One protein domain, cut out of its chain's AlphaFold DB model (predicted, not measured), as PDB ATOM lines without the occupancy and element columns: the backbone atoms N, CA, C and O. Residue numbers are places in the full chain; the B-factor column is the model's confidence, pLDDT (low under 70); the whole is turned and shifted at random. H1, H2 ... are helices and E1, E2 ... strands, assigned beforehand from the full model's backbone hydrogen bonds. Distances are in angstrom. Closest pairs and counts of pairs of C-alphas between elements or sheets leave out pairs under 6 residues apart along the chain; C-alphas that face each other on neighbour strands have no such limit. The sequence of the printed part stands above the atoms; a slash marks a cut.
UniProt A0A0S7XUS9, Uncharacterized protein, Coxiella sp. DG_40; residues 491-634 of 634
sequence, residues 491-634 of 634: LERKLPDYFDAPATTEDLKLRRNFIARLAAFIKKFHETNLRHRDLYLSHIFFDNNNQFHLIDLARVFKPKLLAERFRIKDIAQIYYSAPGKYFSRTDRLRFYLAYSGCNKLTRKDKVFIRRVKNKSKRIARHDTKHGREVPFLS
ATOM      1  N   LEU A 491     158.685   6.514  38.283       93.88
ATOM      2  CA  LEU A 491     157.966   6.743  37.023       93.88
ATOM      3  C   LEU A 491     157.494   8.190  36.808       93.88
ATOM      4  O   LEU A 491     157.135   8.558  35.696       93.88
ATOM      5  N   GLU A 492     157.455   9.005  37.863       91.50
ATOM      6  CA  GLU A 492     157.201  10.449  37.751       91.50
ATOM      7  C   GLU A 492     158.409  11.221  37.195       91.50
ATOM      8  O   GLU A 492     158.224  12.197  36.476       91.50
ATOM      9  N   ARG A 493     159.635  10.792  37.522       89.38
ATOM     10  CA  ARG A 493     160.878  11.469  37.118       89.38
ATOM     11  C   ARG A 493     161.321  11.061  35.726       89.38
ATOM     12  O   ARG A 493     161.642  11.927  34.921       89.38
ATOM     13  N   LYS A 494     161.332   9.753  35.462       89.06
ATOM     14  CA  LYS A 494     161.793   9.192  34.198       89.06
ATOM     15  C   LYS A 494     160.868   8.072  33.754       89.06
ATOM     16  O   LYS A 494     160.660   7.087  34.464       89.06
ATOM     17  N   LEU A 495     160.299   8.254  32.570       91.62
ATOM     18  CA  LEU A 495     159.660   7.186  31.817       91.62
ATOM     19  C   LEU A 495     160.690   6.591  30.849       91.62
ATOM     20  O   LEU A 495     161.669   7.260  30.531       91.62
ATOM     21  N   PRO A 496     160.489   5.350  30.385       89.19
ATOM     22  CA  PRO A 496     161.323   4.790  29.328       89.19
ATOM     23  C   PRO A 496     161.292   5.642  28.055       89.19
ATOM     24  O   PRO A 496     160.242   6.187  27.716       89.19
ATOM     25  N   ASP A 497     162.403   5.665  27.322       87.56
ATOM     26  CA  ASP A 497     162.628   6.555  26.171       87.56
ATOM     27  C   ASP A 497     161.559   6.403  25.064       87.56
ATOM     28  O   ASP A 497     161.180   7.365  24.404       87.56
ATOM     29  N   TYR A 498     160.940   5.224  24.932       89.25
ATOM     30  CA  TYR A 498     159.816   4.977  24.010       89.25
ATOM     31  C   TYR A 498     158.489   5.679  24.391       89.25
ATOM     32  O   TYR A 498     157.440   5.441  23.777       89.25
ATOM     33  N   PHE A 499     158.479   6.508  25.440       88.50
ATOM     34  CA  PHE A 499     157.389   7.443  25.735       88.50
ATOM     35  C   PHE A 499     157.572   8.819  25.083       88.50
ATOM     36  O   PHE A 499     156.583   9.560  25.017       88.50
ATOM     37  N   ASP A 500     158.770   9.126  24.585       84.50
ATOM     38  CA  ASP A 500     159.081  10.371  23.888       84.50
ATOM     39  C   ASP A 500     158.603  10.344  22.422       84.50
ATOM     40  O   ASP A 500     158.155   9.319  21.899       84.50
ATOM     41  N   ALA A 501     158.587  11.510  21.770       74.12
ATOM     42  CA  ALA A 501     158.029  11.694  20.429       74.12
ATOM     43  C   ALA A 501     159.112  12.080  19.398       74.12
ATOM     44  O   ALA A 501     160.026  12.818  19.763       74.12
ATOM     45  N   PRO A 502     158.972  11.685  18.110       74.94
ATOM     46  CA  PRO A 502     157.899  10.863  17.538       74.94
ATOM     47  C   PRO A 502     158.152   9.356  17.719       74.94
ATOM     48  O   PRO A 502     159.210   8.844  17.374       74.94
ATOM     49  N   ALA A 503     157.148   8.632  18.221       78.44
ATOM     50  CA  ALA A 503     157.257   7.200  18.496       78.44
ATOM     51  C   ALA A 503     157.216   6.354  17.211       78.44
ATOM     52  O   ALA A 503     156.282   6.471  16.409       78.44
ATOM     53  N   THR A 504     158.173   5.440  17.057       86.50
ATOM     54  CA  THR A 504     158.174   4.423  16.001       86.50
ATOM     55  C   THR A 504     157.105   3.346  16.245       86.50
ATOM     56  O   THR A 504     156.499   3.234  17.317       86.50
ATOM     57  N   THR A 505     156.860   2.484  15.252       84.50
ATOM     58  CA  THR A 505     155.962   1.324  15.424       84.50
ATOM     59  C   THR A 505     156.441   0.385  16.539       84.50
ATOM     60  O   THR A 505     155.616  -0.236  17.220       84.50
ATOM     61  N   GLU A 506     157.754   0.274  16.736       84.31
ATOM     62  CA  GLU A 506     158.362  -0.532  17.791       84.31
ATOM     63  C   GLU A 506     158.156   0.099  19.172       84.31
ATOM     64  O   GLU A 506     157.655  -0.575  20.077       84.31
ATOM     65  N   ASP A 507     158.357   1.412  19.294       86.19
ATOM     66  CA  ASP A 507     158.090   2.171  20.523       86.19
ATOM     67  C   ASP A 507     156.637   2.019  20.974       86.19
ATOM     68  O   ASP A 507     156.340   1.793  22.149       86.19
ATOM     69  N   LEU A 508     155.693   2.034  20.026       87.81
ATOM     70  CA  LEU A 508     154.283   1.792  20.325       87.81
ATOM     71  C   LEU A 508     154.023   0.378  20.866       87.81
ATOM     72  O   LEU A 508     153.100   0.206  21.670       87.81
ATOM     73  N   LYS A 509     154.782  -0.642  20.442       88.00
ATOM     74  CA  LYS A 509     154.679  -2.006  20.994       88.00
ATOM     75  C   LYS A 509     155.276  -2.063  22.399       88.00
ATOM     76  O   LYS A 509     154.606  -2.577  23.300       88.00
ATOM     77  N   LEU A 510     156.464  -1.490  22.599       88.56
ATOM     78  CA  LEU A 510     157.145  -1.425  23.896       88.56
ATOM     79  C   LEU A 510     156.297  -0.681  24.932       88.56
ATOM     80  O   LEU A 510     156.015  -1.211  26.006       88.56
ATOM     81  N   ARG A 511     155.741   0.474  24.561       92.81
ATOM     82  CA  ARG A 511     154.818   1.257  25.390       92.81
ATOM     83  C   ARG A 511     153.569   0.477  25.789       92.81
ATOM     84  O   ARG A 511     153.154   0.511  26.949       92.81
ATOM     85  N   ARG A 512     152.954  -0.267  24.859       92.25
ATOM     86  CA  ARG A 512     151.797  -1.135  25.169       92.25
ATOM     87  C   ARG A 512     152.177  -2.238  26.154       92.25
ATOM     88  O   ARG A 512     151.407  -2.503  27.077       92.25
ATOM     89  N   ASN A 513     153.338  -2.861  25.960       91.69
ATOM     90  CA  ASN A 513     153.853  -3.896  26.849       91.69
ATOM     91  C   ASN A 513     154.108  -3.335  28.258       91.69
ATOM     92  O   ASN A 513     153.602  -3.885  29.234       91.69
ATOM     93  N   PHE A 514     154.777  -2.185  28.353       94.75
ATOM     94  CA  PHE A 514     155.021  -1.477  29.606       94.75
ATOM     95  C   PHE A 514     153.723  -1.194  30.370       94.75
ATOM     96  O   PHE A 514     153.602  -1.542  31.543       94.75
ATOM     97  N   ILE A 515     152.713  -0.627  29.698       95.88
ATOM     98  CA  ILE A 515     151.413  -0.325  30.314       95.88
ATOM     99  C   ILE A 515     150.735  -1.599  30.832       95.88
ATOM    100  O   ILE A 515     150.164  -1.592  31.926       95.88
ATOM    101  N   ALA A 516     150.793  -2.693  30.067       94.25
ATOM    102  CA  ALA A 516     150.227  -3.974  30.478       94.25
ATOM    103  C   ALA A 516     150.953  -4.553  31.703       94.25
ATOM    104  O   ALA A 516     150.299  -5.038  32.627       94.25
ATOM    105  N   ARG A 517     152.286  -4.448  31.755       95.38
ATOM    106  CA  ARG A 517     153.098  -4.908  32.890       95.38
ATOM    107  C   ARG A 517     152.889  -4.057  34.137       95.38
ATOM    108  O   ARG A 517     152.736  -4.619  35.217       95.38
ATOM    109  N   LEU A 518     152.789  -2.735  33.996       96.88
ATOM    110  CA  LEU A 518     152.437  -1.847  35.105       96.88
ATOM    111  C   LEU A 518     151.047  -2.197  35.652       96.88
ATOM    112  O   LEU A 518     150.857  -2.315  36.859       96.88
ATOM    113  N   ALA A 519     150.068  -2.433  34.771       97.56
ATOM    114  CA  ALA A 519     148.734  -2.867  35.176       97.56
ATOM    115  C   ALA A 519     148.757  -4.214  35.917       97.56
ATOM    116  O   ALA A 519     148.087  -4.352  36.943       97.56
ATOM    117  N   ALA A 520     149.547  -5.181  35.439       94.69
ATOM    118  CA  ALA A 520     149.726  -6.477  36.086       94.69
ATOM    119  C   ALA A 520     150.396  -6.350  37.465       94.69
ATOM    120  O   ALA A 520     149.920  -6.951  38.425       94.69
ATOM    121  N   PHE A 521     151.427  -5.512  37.595       96.62
ATOM    122  CA  PHE A 521     152.098  -5.228  38.867       96.62
ATOM    123  C   PHE A 521     151.125  -4.657  39.910       96.62
ATOM    124  O   PHE A 521     151.016  -5.166  41.026       96.62
ATOM    125  N   ILE A 522     150.323  -3.658  39.523       97.50
ATOM    126  CA  ILE A 522     149.310  -3.054  40.404       97.50
ATOM    127  C   ILE A 522     148.174  -4.027  40.727       97.50
ATOM    128  O   ILE A 522     147.636  -4.018  41.838       97.50
ATOM    129  N   LYS A 523     147.788  -4.882  39.776       96.12
ATOM    130  CA  LYS A 523     146.812  -5.950  40.008       96.12
ATOM    131  C   LYS A 523     147.318  -6.929  41.064       96.12
ATOM    132  O   LYS A 523     146.619  -7.120  42.057       96.12
ATOM    133  N   LYS A 524     148.542  -7.436  40.901       94.50
ATOM    134  CA  LYS A 524     149.216  -8.342  41.840       94.50
ATOM    135  C   LYS A 524     149.297  -7.724  43.241       94.50
ATOM    136  O   LYS A 524     148.916  -8.360  44.219       94.50
ATOM    137  N   PHE A 525     149.649  -6.436  43.340       96.12
ATOM    138  CA  PHE A 525     149.618  -5.704  44.612       96.12
ATOM    139  C   PHE A 525     148.210  -5.688  45.227       96.12
ATOM    140  O   PHE A 525     148.036  -6.011  46.402       96.12
ATOM    141  N   HIS A 526     147.174  -5.376  44.444       95.56
ATOM    142  CA  HIS A 526     145.797  -5.323  44.937       95.56
ATOM    143  C   HIS A 526     145.195  -6.691  45.304       95.56
ATOM    144  O   HIS A 526     144.303  -6.726  46.163       95.56
ATOM    145  N   GLU A 527     145.670  -7.788  44.710       93.62
ATOM    146  CA  GLU A 527     145.272  -9.171  45.021       93.62
ATOM    147  C   GLU A 527     145.731  -9.617  46.419       93.62
ATOM    148  O   GLU A 527     145.045 -10.403  47.069       93.62
ATOM    149  N   THR A 528     146.785  -9.003  46.973       91.69
ATOM    150  CA  THR A 528     147.196  -9.201  48.382       91.69
ATOM    151  C   THR A 528     146.186  -8.654  49.408       91.69
ATOM    152  O   THR A 528     146.365  -8.797  50.623       91.69
ATOM    153  N   ASN A 529     145.125  -7.986  48.936       91.88
ATOM    154  CA  ASN A 529     144.181  -7.186  49.720       91.88
ATOM    155  C   ASN A 529     144.815  -5.996  50.461       91.88
ATOM    156  O   ASN A 529     144.159  -5.387  51.309       91.88
ATOM    157  N   LEU A 530     146.056  -5.633  50.137       93.56
ATOM    158  CA  LEU A 530     146.692  -4.402  50.594       93.56
ATOM    159  C   LEU A 530     146.356  -3.236  49.658       93.56
ATOM    160  O   LEU A 530     146.040  -3.420  48.481       93.56
ATOM    161  N   ARG A 531     146.377  -2.025  50.208       95.12
ATOM    162  CA  ARG A 531     146.201  -0.756  49.494       95.12
ATOM    163  C   ARG A 531     147.267   0.219  49.944       95.12
ATOM    164  O   ARG A 531     147.760   0.115  51.069       95.12
ATOM    165  N   HIS A 532     147.594   1.172  49.091       95.19
ATOM    166  CA  HIS A 532     148.613   2.168  49.379       95.19
ATOM    167  C   HIS A 532     147.950   3.537  49.520       95.19
ATOM    168  O   HIS A 532     147.250   3.997  48.626       95.19
ATOM    169  N   ARG A 533     148.138   4.217  50.660       89.38
ATOM    170  CA  ARG A 533     147.418   5.474  50.944       89.38
ATOM    171  C   ARG A 533     147.653   6.559  49.887       89.38
ATOM    172  O   ARG A 533     146.746   7.374  49.717       89.38
ATOM    173  N   ASP A 534     148.804   6.545  49.210       90.75
ATOM    174  CA  ASP A 534     149.219   7.522  48.191       90.75
ATOM    175  C   ASP A 534     149.890   6.878  46.966       90.75
ATOM    176  O   ASP A 534     151.072   7.087  46.720       90.75
ATOM    177  N   LEU A 535     149.177   6.016  46.234       95.94
ATOM    178  CA  LEU A 535     149.740   5.242  45.114       95.94
ATOM    179  C   LEU A 535     149.914   6.084  43.833       95.94
ATOM    180  O   LEU A 535     149.207   5.893  42.845       95.94
ATOM    181  N   TYR A 536     150.826   7.050  43.865       96.31
ATOM    182  CA  TYR A 536     151.223   7.851  42.701       96.31
ATOM    183  C   TYR A 536     152.437   7.234  41.991       96.31
ATOM    184  O   TYR A 536     153.176   6.457  42.596       96.31
ATOM    185  N   LEU A 537     152.686   7.619  40.734       95.38
ATOM    186  CA  LEU A 537     153.846   7.166  39.947       95.38
ATOM    187  C   LEU A 537     155.196   7.457  40.628       95.38
ATOM    188  O   LEU A 537     156.154   6.725  40.415       95.38
ATOM    189  N   SER A 538     155.263   8.453  41.511       94.25
ATOM    190  CA  SER A 538     156.446   8.752  42.328       94.25
ATOM    191  C   SER A 538     156.837   7.651  43.321       94.25
ATOM    192  O   SER A 538     157.984   7.596  43.757       94.25
ATOM    193  N   HIS A 539     155.907   6.752  43.660       95.56
ATOM    194  CA  HIS A 539     156.129   5.627  44.575       95.56
ATOM    195  C   HIS A 539     156.349   4.296  43.848       95.56
ATOM    196  O   HIS A 539     156.460   3.250  44.490       95.56
ATOM    197  N   ILE A 540     156.392   4.326  42.515       96.69
ATOM    198  CA  ILE A 540     156.640   3.161  41.673       96.69
ATOM    199  C   ILE A 540     157.949   3.416  40.946       96.69
ATOM    200  O   ILE A 540     158.050   4.349  40.150       96.69
ATOM    201  N   PHE A 541     158.946   2.600  41.247       96.00
ATOM    202  CA  PHE A 541     160.251   2.660  40.607       96.00
ATOM    203  C   PHE A 541     160.303   1.652  39.469       96.00
ATOM    204  O   PHE A 541     159.695   0.586  39.564       96.00
ATOM    205  N   PHE A 542     161.008   1.998  38.402       94.19
ATOM    206  CA  PHE A 542     161.241   1.130  37.259       94.19
ATOM    207  C   PHE A 542     162.738   1.028  37.005       94.19
ATOM    208  O   PHE A 542     163.413   2.056  36.944       94.19
ATOM    209  N   ASP A 543     163.242  -0.202  36.932       88.44
ATOM    210  CA  ASP A 543     164.666  -0.479  36.746       88.44
ATOM    211  C   ASP A 543     165.023  -0.849  35.298       88.44
ATOM    212  O   ASP A 543     164.158  -1.148  34.470       88.44
ATOM    213  N   ASN A 544     166.323  -0.866  34.998       80.69
ATOM    214  CA  ASN A 544     166.840  -1.251  33.678       80.69
ATOM    215  C   ASN A 544     166.583  -2.729  33.317       80.69
ATOM    216  O   ASN A 544     166.613  -3.085  32.143       80.69
ATOM    217  N   ASN A 545     166.269  -3.590  34.294       79.31
ATOM    218  CA  ASN A 545     165.812  -4.967  34.054       79.31
ATOM    219  C   ASN A 545     164.297  -5.019  33.758       79.31
ATOM    220  O   ASN A 545     163.673  -6.084  33.715       79.31
ATOM    221  N   ASN A 546     163.683  -3.857  33.533       83.75
ATOM    222  CA  ASN A 546     162.270  -3.648  33.297       83.75
ATOM    223  C   ASN A 546     161.355  -4.085  34.453       83.75
ATOM    224  O   ASN A 546     160.209  -4.471  34.210       83.75
ATOM    225  N   GLN A 547     161.811  -4.079  35.700       89.19
ATOM    226  CA  GLN A 547     160.999  -4.473  36.850       89.19
ATOM    227  C   GLN A 547     160.414  -3.261  37.575       89.19
ATOM    228  O   GLN A 547     161.032  -2.203  37.662       89.19
ATOM    229  N   PHE A 548     159.206  -3.432  38.119       95.31
ATOM    230  CA  PHE A 548     158.557  -2.423  38.952       95.31
ATOM    231  C   PHE A 548     158.801  -2.713  40.426       95.31
ATOM    232  O   PHE A 548     158.646  -3.850  40.866       95.31
ATOM    233  N   HIS A 549     159.103  -1.670  41.189       95.44
ATOM    234  CA  HIS A 549     159.345  -1.733  42.625       95.44
ATOM    235  C   HIS A 549     158.415  -0.766  43.353       95.44
ATOM    236  O   HIS A 549     158.239   0.375  42.920       95.44
ATOM    237  N   LEU A 550     157.816  -1.208  44.459       95.88
ATOM    238  CA  LEU A 550     156.958  -0.370  45.297       95.88
ATOM    239  C   LEU A 550     157.755   0.170  46.487       95.88
ATOM    240  O   LEU A 550     158.345  -0.602  47.244       95.88
ATOM    241  N   ILE A 551     157.735   1.490  46.679       93.06
ATOM    242  CA  ILE A 551     158.393   2.159  47.809       93.06
ATOM    243  C   ILE A 551     157.376   2.802  48.770       93.06
ATOM    244  O   ILE A 551     156.173   2.768  48.537       93.06
ATOM    245  N   ASP A 552     157.873   3.395  49.860       90.62
ATOM    246  CA  ASP A 552     157.082   4.030  50.935       90.62
ATOM    247  C   ASP A 552     156.050   3.098  51.597       90.62
ATOM    248  O   ASP A 552     154.883   3.429  51.818       90.62
ATOM    249  N   LEU A 553     156.518   1.906  51.975       92.12
ATOM    250  CA  LEU A 553     155.680   0.840  52.521       92.12
ATOM    251  C   LEU A 553     154.967   1.212  53.826       92.12
ATOM    252  O   LEU A 553     153.917   0.650  54.120       92.12
ATOM    253  N   ALA A 554     155.436   2.224  54.561       87.50
ATOM    254  CA  ALA A 554     154.736   2.772  55.730       87.50
ATOM    255  C   ALA A 554     153.314   3.285  55.411       87.50
ATOM    256  O   ALA A 554     152.490   3.473  56.313       87.50
ATOM    257  N   ARG A 555     153.004   3.543  54.133       90.50
ATOM    258  CA  ARG A 555     151.668   3.943  53.666       90.50
ATOM    259  C   ARG A 555     150.790   2.769  53.243       90.50
ATOM    260  O   ARG A 555     149.615   2.995  52.932       90.50
ATOM    261  N   VAL A 556     151.317   1.547  53.236       93.56
ATOM    262  CA  VAL A 556     150.581   0.337  52.867       93.56
ATOM    263  C   VAL A 556     149.782  -0.182  54.058       93.56
ATOM    264  O   VAL A 556     150.251  -0.224  55.191       93.56
ATOM    265  N   PHE A 557     148.536  -0.577  53.815       92.25
ATOM    266  CA  PHE A 557     147.658  -1.117  54.851       92.25
ATOM    267  C   PHE A 557     146.589  -2.044  54.266       92.25
ATOM    268  O   PHE A 557     146.314  -2.028  53.066       92.25
ATOM    269  N   LYS A 558     145.952  -2.845  55.127       91.31
ATOM    270  CA  LYS A 558     144.843  -3.732  54.752       91.31
ATOM    271  C   LYS A 558     143.505  -3.083  55.145       91.31
ATOM    272  O   LYS A 558     143.182  -3.073  56.332       91.31
ATOM    273  N   PRO A 559     142.709  -2.524  54.213       87.75
ATOM    274  CA  PRO A 559     141.412  -1.953  54.562       87.75
ATOM    275  C   PRO A 559     140.444  -3.047  55.029       87.75
ATOM    276  O   PRO A 559     140.172  -3.992  54.294       87.75
ATOM    277  N   LYS A 560     139.890  -2.899  56.238       83.00
ATOM    278  CA  LYS A 560     138.819  -3.777  56.743       83.00
ATOM    279  C   LYS A 560     137.448  -3.426  56.172       83.00
ATOM    280  O   LYS A 560     136.656  -4.304  55.864       83.00
ATOM    281  N   LEU A 561     137.190  -2.129  56.020       83.06
ATOM    282  CA  LEU A 561     135.956  -1.580  55.470       83.06
ATOM    283  C   LEU A 561     136.274  -0.782  54.207       83.06
ATOM    284  O   LEU A 561     137.360  -0.215  54.070       83.06
ATOM    285  N   LEU A 562     135.309  -0.715  53.286       87.38
ATOM    286  CA  LEU A 562     135.404   0.080  52.059       87.38
ATOM    287  C   LEU A 562     136.618  -0.284  51.174       87.38
ATOM    288  O   LEU A 562     137.206   0.585  50.530       87.38
ATOM    289  N   ALA A 563     136.990  -1.567  51.099       88.44
ATOM    290  CA  ALA A 563     138.136  -2.028  50.303       88.44
ATOM    291  C   ALA A 563     138.054  -1.603  48.821       88.44
ATOM    292  O   ALA A 563     139.070  -1.253  48.212       88.44
ATOM    293  N   GLU A 564     136.844  -1.563  48.248       90.81
ATOM    294  CA  GLU A 564     136.609  -1.066  46.887       90.81
ATOM    295  C   GLU A 564     136.886   0.442  46.769       90.81
ATOM    296  O   GLU A 564     137.509   0.878  45.803       90.81
ATOM    297  N   ARG A 565     136.502   1.250  47.771       94.12
ATOM    298  CA  ARG A 565     136.779   2.699  47.800       94.12
ATOM    299  C   ARG A 565     138.279   2.970  47.762       94.12
ATOM    300  O   ARG A 565     138.703   3.873  47.043       94.12
ATOM    301  N   PHE A 566     139.065   2.212  48.527       93.94
ATOM    302  CA  PHE A 566     140.520   2.346  48.520       93.94
ATOM    303  C   PHE A 566     141.127   1.837  47.213       93.94
ATOM    304  O   PHE A 566     141.945   2.538  46.639       93.94
ATOM    305  N   ARG A 567     140.623   0.735  46.638       95.44
ATOM    306  CA  ARG A 567     141.032   0.304  45.287       95.44
ATOM    307  C   ARG A 567     140.788   1.392  44.234       95.44
ATOM    308  O   ARG A 567     141.636   1.639  43.386       95.44
ATOM    309  N   ILE A 568     139.630   2.056  44.281       96.44
ATOM    310  CA  ILE A 568     139.303   3.178  43.385       96.44
ATOM    311  C   ILE A 568     140.252   4.353  43.621       96.44
ATOM    312  O   ILE A 568     140.649   5.004  42.657       96.44
ATOM    313  N   LYS A 569     140.594   4.647  44.883       96.31
ATOM    314  CA  LYS A 569     141.531   5.720  45.229       96.31
ATOM    315  C   LYS A 569     142.916   5.442  44.641       96.31
ATOM    316  O   LYS A 569     143.426   6.319  43.959       96.31
ATOM    317  N   ASP A 570     143.452   4.244  44.837       97.12
ATOM    318  CA  ASP A 570     144.781   3.844  44.368       97.12
ATOM    319  C   ASP A 570     144.886   3.989  42.840       97.12
ATOM    320  O   ASP A 570     145.739   4.711  42.331       97.12
ATOM    321  N   ILE A 571     143.931   3.425  42.087       97.44
ATOM    322  CA  ILE A 571     143.926   3.560  40.619       97.44
ATOM    323  C   ILE A 571     143.683   5.016  40.177       97.44
ATOM    324  O   ILE A 571     144.200   5.446  39.145       97.44
ATOM    325  N   ALA A 572     142.927   5.808  40.947       97.44
ATOM    326  CA  ALA A 572     142.749   7.235  40.672       97.44
ATOM    327  C   ALA A 572     144.033   8.037  40.857       97.44
ATOM    328  O   ALA A 572     144.221   9.001  40.123       97.44
ATOM    329  N   GLN A 573     144.881   7.659  41.813       97.19
ATOM    330  CA  GLN A 573     146.164   8.306  42.068       97.19
ATOM    331  C   GLN A 573     147.156   7.999  40.949       97.19
ATOM    332  O   GLN A 573     147.703   8.939  40.386       97.19
ATOM    333  N   ILE A 574     147.252   6.741  40.502       96.75
ATOM    334  CA  ILE A 574     148.042   6.380  39.311       96.75
ATOM    335  C   ILE A 574     147.550   7.152  38.085       96.75
ATOM    336  O   ILE A 574     148.337   7.775  37.377       96.75
ATOM    337  N   TYR A 575     146.232   7.156  37.848       95.94
ATOM    338  CA  TYR A 575     145.637   7.908  36.744       95.94
ATOM    339  C   TYR A 575     145.963   9.404  36.837       95.94
ATOM    340  O   TYR A 575     146.198  10.036  35.811       95.94
ATOM    341  N   TYR A 576     145.926   9.970  38.043       95.38
ATOM    342  CA  TYR A 576     146.182  11.382  38.306       95.38
ATOM    343  C   TYR A 576     147.646  11.770  38.079       95.38
ATOM    344  O   TYR A 576     147.894  12.814  37.496       95.38
ATOM    345  N   SER A 577     148.601  10.943  38.508       95.00
ATOM    346  CA  SER A 577     150.035  11.225  38.355       95.00
ATOM    347  C   SER A 577     150.604  10.860  36.985       95.00
ATOM    348  O   SER A 577     151.756  11.164  36.724       95.00
ATOM    349  N   ALA A 578     149.846  10.178  36.124       93.69
ATOM    350  CA  ALA A 578     150.267   9.869  34.759       93.69
ATOM    351  C   ALA A 578     150.049  11.095  33.856       93.69
ATOM    352  O   ALA A 578     148.877  11.440  33.653       93.69
ATOM    353  N   PRO A 579     151.095  11.738  33.297       90.44
ATOM    354  CA  PRO A 579     150.918  12.969  32.535       90.44
ATOM    355  C   PRO A 579     150.121  12.784  31.242       90.44
ATOM    356  O   PRO A 579     150.201  11.731  30.608       90.44
ATOM    357  N   GLY A 580     149.328  13.777  30.849       86.69
ATOM    358  CA  GLY A 580     148.550  13.772  29.607       86.69
ATOM    359  C   GLY A 580     149.438  13.688  28.366       86.69
ATOM    360  O   GLY A 580     149.164  12.852  27.498       86.69
ATOM    361  N   LYS A 581     150.543  14.448  28.347       87.69
ATOM    362  CA  LYS A 581     151.561  14.415  27.282       87.69
ATOM    363  C   LYS A 581     152.122  13.020  26.993       87.69
ATOM    364  O   LYS A 581     152.305  12.657  25.835       87.69
ATOM    365  N   TYR A 582     152.319  12.198  28.026       90.00
ATOM    366  CA  TYR A 582     152.898  10.855  27.889       90.00
ATOM    367  C   TYR A 582     151.864   9.731  27.907       90.00
ATOM    368  O   TYR A 582     152.141   8.651  27.402       90.00
ATOM    369  N   PHE A 583     150.665   9.932  28.461       92.44
ATOM    370  CA  PHE A 583     149.650   8.882  28.604       92.44
ATOM    371  C   PHE A 583     148.313   9.290  27.989       92.44
ATOM    372  O   PHE A 583     147.455   9.922  28.624       92.44
ATOM    373  N   SER A 584     148.090   8.806  26.765       91.56
ATOM    374  CA  SER A 584     146.866   9.048  26.005       91.56
ATOM    375  C   SER A 584     145.624   8.437  26.671       91.56
ATOM    376  O   SER A 584     145.686   7.546  27.528       91.56
ATOM    377  N   ARG A 585     144.434   8.859  26.221       91.62
ATOM    378  CA  ARG A 585     143.161   8.230  26.628       91.62
ATOM    379  C   ARG A 585     143.131   6.733  26.296       91.62
ATOM    380  O   ARG A 585     142.565   5.956  27.068       91.62
ATOM    381  N   THR A 586     143.752   6.340  25.186       92.31
ATOM    382  CA  THR A 586     143.849   4.947  24.738       92.31
ATOM    383  C   THR A 586     144.764   4.134  25.648       92.31
ATOM    384  O   THR A 586     144.405   3.025  26.028       92.31
ATOM    385  N   ASP A 587     145.893   4.692  26.077       94.00
ATOM    386  CA  ASP A 587     146.816   4.025  27.006       94.00
ATOM    387  C   ASP A 587     146.184   3.795  28.367       94.00
ATOM    388  O   ASP A 587     146.267   2.704  28.927       94.00
ATOM    389  N   ARG A 588     145.442   4.788  28.857       95.12
ATOM    390  CA  ARG A 588     144.658   4.651  30.087       95.12
ATOM    391  C   ARG A 588     143.628   3.532  29.947       95.12
ATOM    392  O   ARG A 588     143.474   2.739  30.868       95.12
ATOM    393  N   LEU A 589     142.941   3.427  28.808       94.56
ATOM    394  CA  LEU A 589     142.013   2.321  28.552       94.56
ATOM    395  C   LEU A 589     142.731   0.961  28.513       94.56
ATOM    396  O   LEU A 589     142.240   0.017  29.127       94.56
ATOM    397  N   ARG A 590     143.894   0.864  27.853       94.88
ATOM    398  CA  ARG A 590     144.722  -0.357  27.826       94.88
ATOM    399  C   ARG A 590     145.146  -0.783  29.226       94.88
ATOM    400  O   ARG A 590     145.000  -1.956  29.557       94.88
ATOM    401  N   PHE A 591     145.580   0.168  30.054       97.00
ATOM    402  CA  PHE A 591     145.891  -0.076  31.460       97.00
ATOM    403  C   PHE A 591     144.700  -0.716  32.182       97.00
ATOM    404  O   PHE A 591     144.859  -1.746  32.826       97.00
ATOM    405  N   TYR A 592     143.491  -0.156  32.042       95.81
ATOM    406  CA  TYR A 592     142.303  -0.726  32.688       95.81
ATOM    407  C   TYR A 592     141.960  -2.126  32.186       95.81
ATOM    408  O   TYR A 592     141.637  -2.974  33.010       95.81
ATOM    409  N   LEU A 593     142.018  -2.367  30.872       94.75
ATOM    410  CA  LEU A 593     141.724  -3.679  30.285       94.75
ATOM    411  C   LEU A 593     142.707  -4.746  30.782       94.75
ATOM    412  O   LEU A 593     142.287  -5.829  31.190       94.75
ATOM    413  N   ALA A 594     144.002  -4.413  30.828       94.00
ATOM    414  CA  ALA A 594     145.033  -5.283  31.386       94.00
ATOM    415  C   ALA A 594     144.833  -5.506  32.896       94.00
ATOM    416  O   ALA A 594     144.847  -6.643  33.364       94.00
ATOM    417  N   TYR A 595     144.548  -4.442  33.653       96.25
ATOM    418  CA  TYR A 595     144.298  -4.508  35.096       96.25
ATOM    419  C   TYR A 595     143.070  -5.370  35.433       96.25
ATOM    420  O   TYR A 595     143.095  -6.147  36.386       96.25
ATOM    421  N   SER A 596     141.989  -5.268  34.653       91.25
ATOM    422  CA  SER A 596     140.777  -6.069  34.860       91.25
ATOM    423  C   SER A 596     140.871  -7.476  34.262       91.25
ATOM    424  O   SER A 596     140.047  -8.322  34.595       91.25
ATOM    425  N   GLY A 597     141.854  -7.743  33.396       89.19
ATOM    426  CA  GLY A 597     141.960  -8.996  32.645       89.19
ATOM    427  C   GLY A 597     140.817  -9.189  31.645       89.19
ATOM    428  O   GLY A 597     140.374 -10.313  31.428       89.19
ATOM    429  N   CYS A 598     140.281  -8.101  31.081       86.56
ATOM    430  CA  CYS A 598     139.147  -8.154  30.157       86.56
ATOM    431  C   CYS A 598     139.527  -7.588  28.790       86.56
ATOM    432  O   CYS A 598     140.151  -6.537  28.705       86.56
ATOM    433  N   ASN A 599     139.042  -8.216  27.718       83.50
ATOM    434  CA  ASN A 599     139.237  -7.713  26.351       83.50
ATOM    435  C   ASN A 599     138.178  -6.671  25.948       83.50
ATOM    436  O   ASN A 599     138.364  -5.921  24.993       83.50
ATOM    437  N   LYS A 600     137.052  -6.612  26.670       87.25
ATOM    438  CA  LYS A 600     135.961  -5.657  26.443       87.25
ATOM    439  C   LYS A 600     135.348  -5.244  27.778       87.25
ATOM    440  O   LYS A 600     135.120  -6.088  28.638       87.25
ATOM    441  N   LEU A 601     135.058  -3.952  27.934       89.75
ATOM    442  CA  LEU A 601     134.474  -3.409  29.162       89.75
ATOM    443  C   LEU A 601     133.013  -3.835  29.334       89.75
ATOM    444  O   LEU A 601     132.162  -3.526  28.490       89.75
ATOM    445  N   THR A 602     132.702  -4.438  30.477       91.62
ATOM    446  CA  THR A 602     131.331  -4.679  30.933       91.62
ATOM    447  C   THR A 602     130.693  -3.393  31.477       91.62
ATOM    448  O   THR A 602     131.348  -2.360  31.663       91.62
ATOM    449  N   ARG A 603     129.388  -3.429  31.787       92.06
ATOM    450  CA  ARG A 603     128.704  -2.307  32.459       92.06
ATOM    451  C   ARG A 603     129.340  -1.988  33.819       92.06
ATOM    452  O   ARG A 603     129.500  -0.810  34.138       92.06
ATOM    453  N   LYS A 604     129.745  -3.009  34.585       90.69
ATOM    454  CA  LYS A 604     130.415  -2.841  35.887       90.69
ATOM    455  C   LYS A 604     131.773  -2.149  35.726       90.69
ATOM    456  O   LYS A 604     132.054  -1.203  36.460       90.69
ATOM    457  N   ASP A 605     132.549  -2.515  34.707       91.62
ATOM    458  CA  ASP A 605     133.860  -1.897  34.447       91.62
ATOM    459  C   ASP A 605     133.728  -0.424  34.066       91.62
ATOM    460  O   ASP A 605     134.462   0.429  34.564       91.62
ATOM    461  N   LYS A 606     132.730  -0.087  33.237       92.81
ATOM    462  CA  LYS A 606     132.434   1.310  32.882       92.81
ATOM    463  C   LYS A 606     132.078   2.147  34.115       92.81
ATOM    464  O   LYS A 606     132.521   3.293  34.221       92.81
ATOM    465  N   VAL A 607     131.314   1.588  35.058       95.31
ATOM    466  CA  VAL A 607     130.999   2.249  36.338       95.31
ATOM    467  C   VAL A 607     132.263   2.439  37.179       95.31
ATOM    468  O   VAL A 607     132.490   3.542  37.678       95.31
ATOM    469  N   PHE A 608     133.113   1.416  37.289       94.75
ATOM    470  CA  PHE A 608     134.387   1.506  38.006       94.75
ATOM    471  C   PHE A 608     135.287   2.605  37.422       94.75
ATOM    472  O   PHE A 608     135.703   3.508  38.146       94.75
ATOM    473  N   ILE A 609     135.503   2.609  36.102       95.31
ATOM    474  CA  ILE A 609     136.309   3.624  35.406       95.31
ATOM    475  C   ILE A 609     135.741   5.029  35.635       95.31
ATOM    476  O   ILE A 609     136.495   5.972  35.875       95.31
ATOM    477  N   ARG A 610     134.412   5.191  35.604       96.38
ATOM    478  CA  ARG A 610     133.766   6.479  35.897       96.38
ATOM    479  C   ARG A 610     134.049   6.933  37.330       96.38
ATOM    480  O   ARG A 610     134.382   8.099  37.537       96.38
ATOM    481  N   ARG A 611     133.974   6.028  38.313       97.50
ATOM    482  CA  ARG A 611     134.317   6.328  39.716       97.50
ATOM    483  C   ARG A 611     135.782   6.743  39.859       97.50
ATOM    484  O   ARG A 611     136.050   7.716  40.564       97.50
ATOM    485  N   VAL A 612     136.698   6.073  39.156       97.19
ATOM    486  CA  VAL A 612     138.118   6.441  39.154       97.19
ATOM    487  C   VAL A 612     138.334   7.830  38.549       97.19
ATOM    488  O   VAL A 612     138.915   8.688  39.210       97.19
ATOM    489  N   LYS A 613     137.781   8.109  37.359       95.69
ATOM    490  CA  LYS A 613     137.856   9.438  36.721       95.69
ATOM    491  C   LYS A 613     137.270  10.547  37.599       95.69
ATOM    492  O   LYS A 613     137.825  11.636  37.693       95.69
ATOM    493  N   ASN A 614     136.155  10.287  38.278       96.75
ATOM    494  CA  ASN A 614     135.558  11.261  39.195       96.75
ATOM    495  C   ASN A 614     136.411  11.469  40.452       96.75
ATOM    496  O   ASN A 614     136.399  12.550  41.041       96.75
ATOM    497  N   LYS A 615     137.139  10.445  40.907       96.69
ATOM    498  CA  LYS A 615     138.078  10.590  42.018       96.69
ATOM    499  C   LYS A 615     139.333  11.357  41.593       96.69
ATOM    500  O   LYS A 615     139.713  12.250  42.339       96.69
ATOM    501  N   SER A 616     139.904  11.102  40.413       95.38
ATOM    502  CA  SER A 616     141.066  11.855  39.912       95.38
ATOM    503  C   SER A 616     140.740  13.332  39.673       95.38
ATOM    504  O   SER A 616     141.483  14.193  40.125       95.38
ATOM    505  N   LYS A 617     139.563  13.654  39.114       94.62
ATOM    506  CA  LYS A 617     139.075  15.046  39.011       94.62
ATOM    507  C   LYS A 617     138.946  15.746  40.368       94.62
ATOM    508  O   LYS A 617     139.173  16.945  40.463       94.62
ATOM    509  N   ARG A 618     138.569  15.018  41.425       94.62
ATOM    510  CA  ARG A 618     138.522  15.580  42.787       94.62
ATOM    511  C   ARG A 618     139.917  15.866  43.342       94.62
ATOM    512  O   ARG A 618     140.062  16.856  44.044       94.62
ATOM    513  N   ILE A 619     140.904  15.022  43.033       93.62
ATOM    514  CA  ILE A 619     142.312  15.271  43.386       93.62
ATOM    515  C   ILE A 619     142.807  16.523  42.643       93.62
ATOM    516  O   ILE A 619     143.324  17.427  43.279       93.62
ATOM    517  N   ALA A 620     142.501  16.641  41.346       92.69
ATOM    518  CA  ALA A 620     142.830  17.815  40.532       92.69
ATOM    519  C   ALA A 620     142.310  19.126  41.121       92.69
ATOM    520  O   ALA A 620     143.080  20.046  41.344       92.69
ATOM    521  N   ARG A 621     141.011  19.196  41.440       92.88
ATOM    522  CA  ARG A 621     140.405  20.407  42.021       92.88
ATOM    523  C   ARG A 621     141.053  20.811  43.342       92.88
ATOM    524  O   ARG A 621     141.156  21.998  43.623       92.88
ATOM    525  N   HIS A 622     141.441  19.830  44.156       91.31
ATOM    526  CA  HIS A 622     142.148  20.086  45.403       91.31
ATOM    527  C   HIS A 622     143.524  20.703  45.130       91.31
ATOM    528  O   HIS A 622     143.845  21.732  45.706       91.31
ATOM    529  N   ASP A 623     144.305  20.121  44.222       90.06
ATOM    530  CA  ASP A 623     145.637  20.628  43.892       90.06
ATOM    531  C   ASP A 623     145.589  22.007  43.216       90.06
ATOM    532  O   ASP A 623     146.320  22.899  43.639       90.06
ATOM    533  N   THR A 624     144.641  22.248  42.302       90.81
ATOM    534  CA  THR A 624     144.395  23.583  41.725       90.81
ATOM    535  C   THR A 624     144.033  24.612  42.798       90.81
ATOM    536  O   THR A 624     144.561  25.719  42.783       90.81
ATOM    537  N   LYS A 625     143.184  24.255  43.775       91.94
ATOM    538  CA  LYS A 625     142.844  25.137  44.908       91.94
ATOM    539  C   LYS A 625     144.079  25.514  45.743       91.94
ATOM    540  O   LYS A 625     144.087  26.563  46.374       91.94
ATOM    541  N   HIS A 626     145.106  24.668  45.745       88.25
ATOM    542  CA  HIS A 626     146.373  24.889  46.440       88.25
ATOM    543  C   HIS A 626     147.503  25.370  45.511       88.25
ATOM    544  O   HIS A 626     148.667  25.278  45.896       88.25
ATOM    545  N   GLY A 627     147.184  25.854  44.303       86.44
ATOM    546  CA  GLY A 627     148.162  26.422  43.368       86.44
ATOM    547  C   GLY A 627     149.145  25.412  42.767       86.44
ATOM    548  O   GLY A 627     150.218  25.803  42.323       86.44
ATOM    549  N   ARG A 628     148.820  24.113  42.775       87.38
ATOM    550  CA  ARG A 628     149.672  23.052  42.211       87.38
ATOM    551  C   ARG A 628     149.230  22.689  40.796       87.38
ATOM    552  O   ARG A 628     148.033  22.659  40.500       87.38
ATOM    553  N   GLU A 629     150.200  22.358  39.950       85.38
ATOM    554  CA  GLU A 629     149.961  21.883  38.587       85.38
ATOM    555  C   GLU A 629     149.261  20.513  38.576       85.38
ATOM    556  O   GLU A 629     149.456  19.685  39.468       85.38
ATOM    557  N   VAL A 630     148.420  20.274  37.562       88.44
ATOM    558  CA  VAL A 630     147.645  19.036  37.414       88.44
ATOM    559  C   VAL A 630     148.261  18.158  36.316       88.44
ATOM    560  O   VAL A 630     147.911  18.319  35.143       88.44
ATOM    561  N   PRO A 631     149.097  17.167  36.670       84.69
ATOM    562  CA  PRO A 631     149.953  16.483  35.701       84.69
ATOM    563  C   PRO A 631     149.172  15.695  34.642       84.69
ATOM    564  O   PRO A 631     149.552  15.672  33.479       84.69
ATOM    565  N   PHE A 632     148.048  15.051  34.974       83.69
ATOM    566  CA  PHE A 632     147.310  14.272  33.963       83.69
ATOM    567  C   PHE A 632     146.543  15.104  32.923       83.69
ATOM    568  O   PHE A 632     145.996  14.512  31.985       83.69
ATOM    569  N   LEU A 633     146.404  16.419  33.130       77.12
ATOM    570  CA  LEU A 633     145.772  17.323  32.164       77.12
ATOM    571  C   LEU A 633     146.789  17.905  31.176       77.12
ATOM    572  O   LEU A 633     146.403  18.143  30.035       77.12
ATOM    573  N   SER A 634     148.034  18.094  31.628       61.84
ATOM    574  CA  SER A 634     149.189  18.586  30.864       61.84
ATOM    575  C   SER A 634     149.819  17.528  29.970       61.84
ATOM    576  O   SER A 634     150.008  16.381  30.447       61.84
TER     577      SER A 634
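Overview. This is residues 491 to 634 of the 634 residues of an uncharacterized protein of Coxiella sp. DG_40 (UniProt A0A0S7XUS9). Two pairs of packed helices make the body: H3 packs aslant on H1, and H4 crosses H2 as an X. A small hairpin, E1 and E2, sits beside residues 517 to 525 of H1, on the side away from H3, and residues 626 to 634 fold back after H4. The printed part has 144 residues, with named elements in the order H1, E1, E2, H2, H3, H4, mostly helix; the sheet E1 - E2 is antiparallel. It is compact, with a radius of gyration of the C-alphas of 15.0 A, and spans 45 by 37 by 34 A.

Arrangement. Start at H1, residues 505 to 527; H3, residues 585 to 596, touches it, with the closest C-alphas, Ala 519 and Tyr 595, 4.7 A apart, at a steep tilt of 41 degrees, the same way. Look next at the hairpin of E1, residues 540 to 543, and E2, residues 548 to 550, where N 541 and O 549 are 2.9 A apart, within hydrogen-bond range. H2, residues 563 to 577, touches H4, residues 603 to 625, at a steep tilt of 58 degrees; their closest C-alphas, Ala 572 and Val 612, are 4.9 A apart. H1 and H4 are apart. In H1, H2, H3 and H4 every O i to N i+4 pair is within hydrogen-bond range.

Along the chain. Find C-alpha 505 at (155.962, 1.324, 15.424), where H1 begins its 33.2 A. E1 spans 10.1 A, E2 6.9 A, H2 21.4 A and H3 16.7 A; H4 runs 33.3 A to C-alpha 625 at (142.844, 25.137, 44.908).

Size, cuts and confidence. The C-alphas farthest apart, Pro 502 and Lys 560, are 46.0 A apart. The printed part has no cut; the links H1 to E1 and E2 to H2 are long. Only residue 634, the chain's last, has pLDDT under 70.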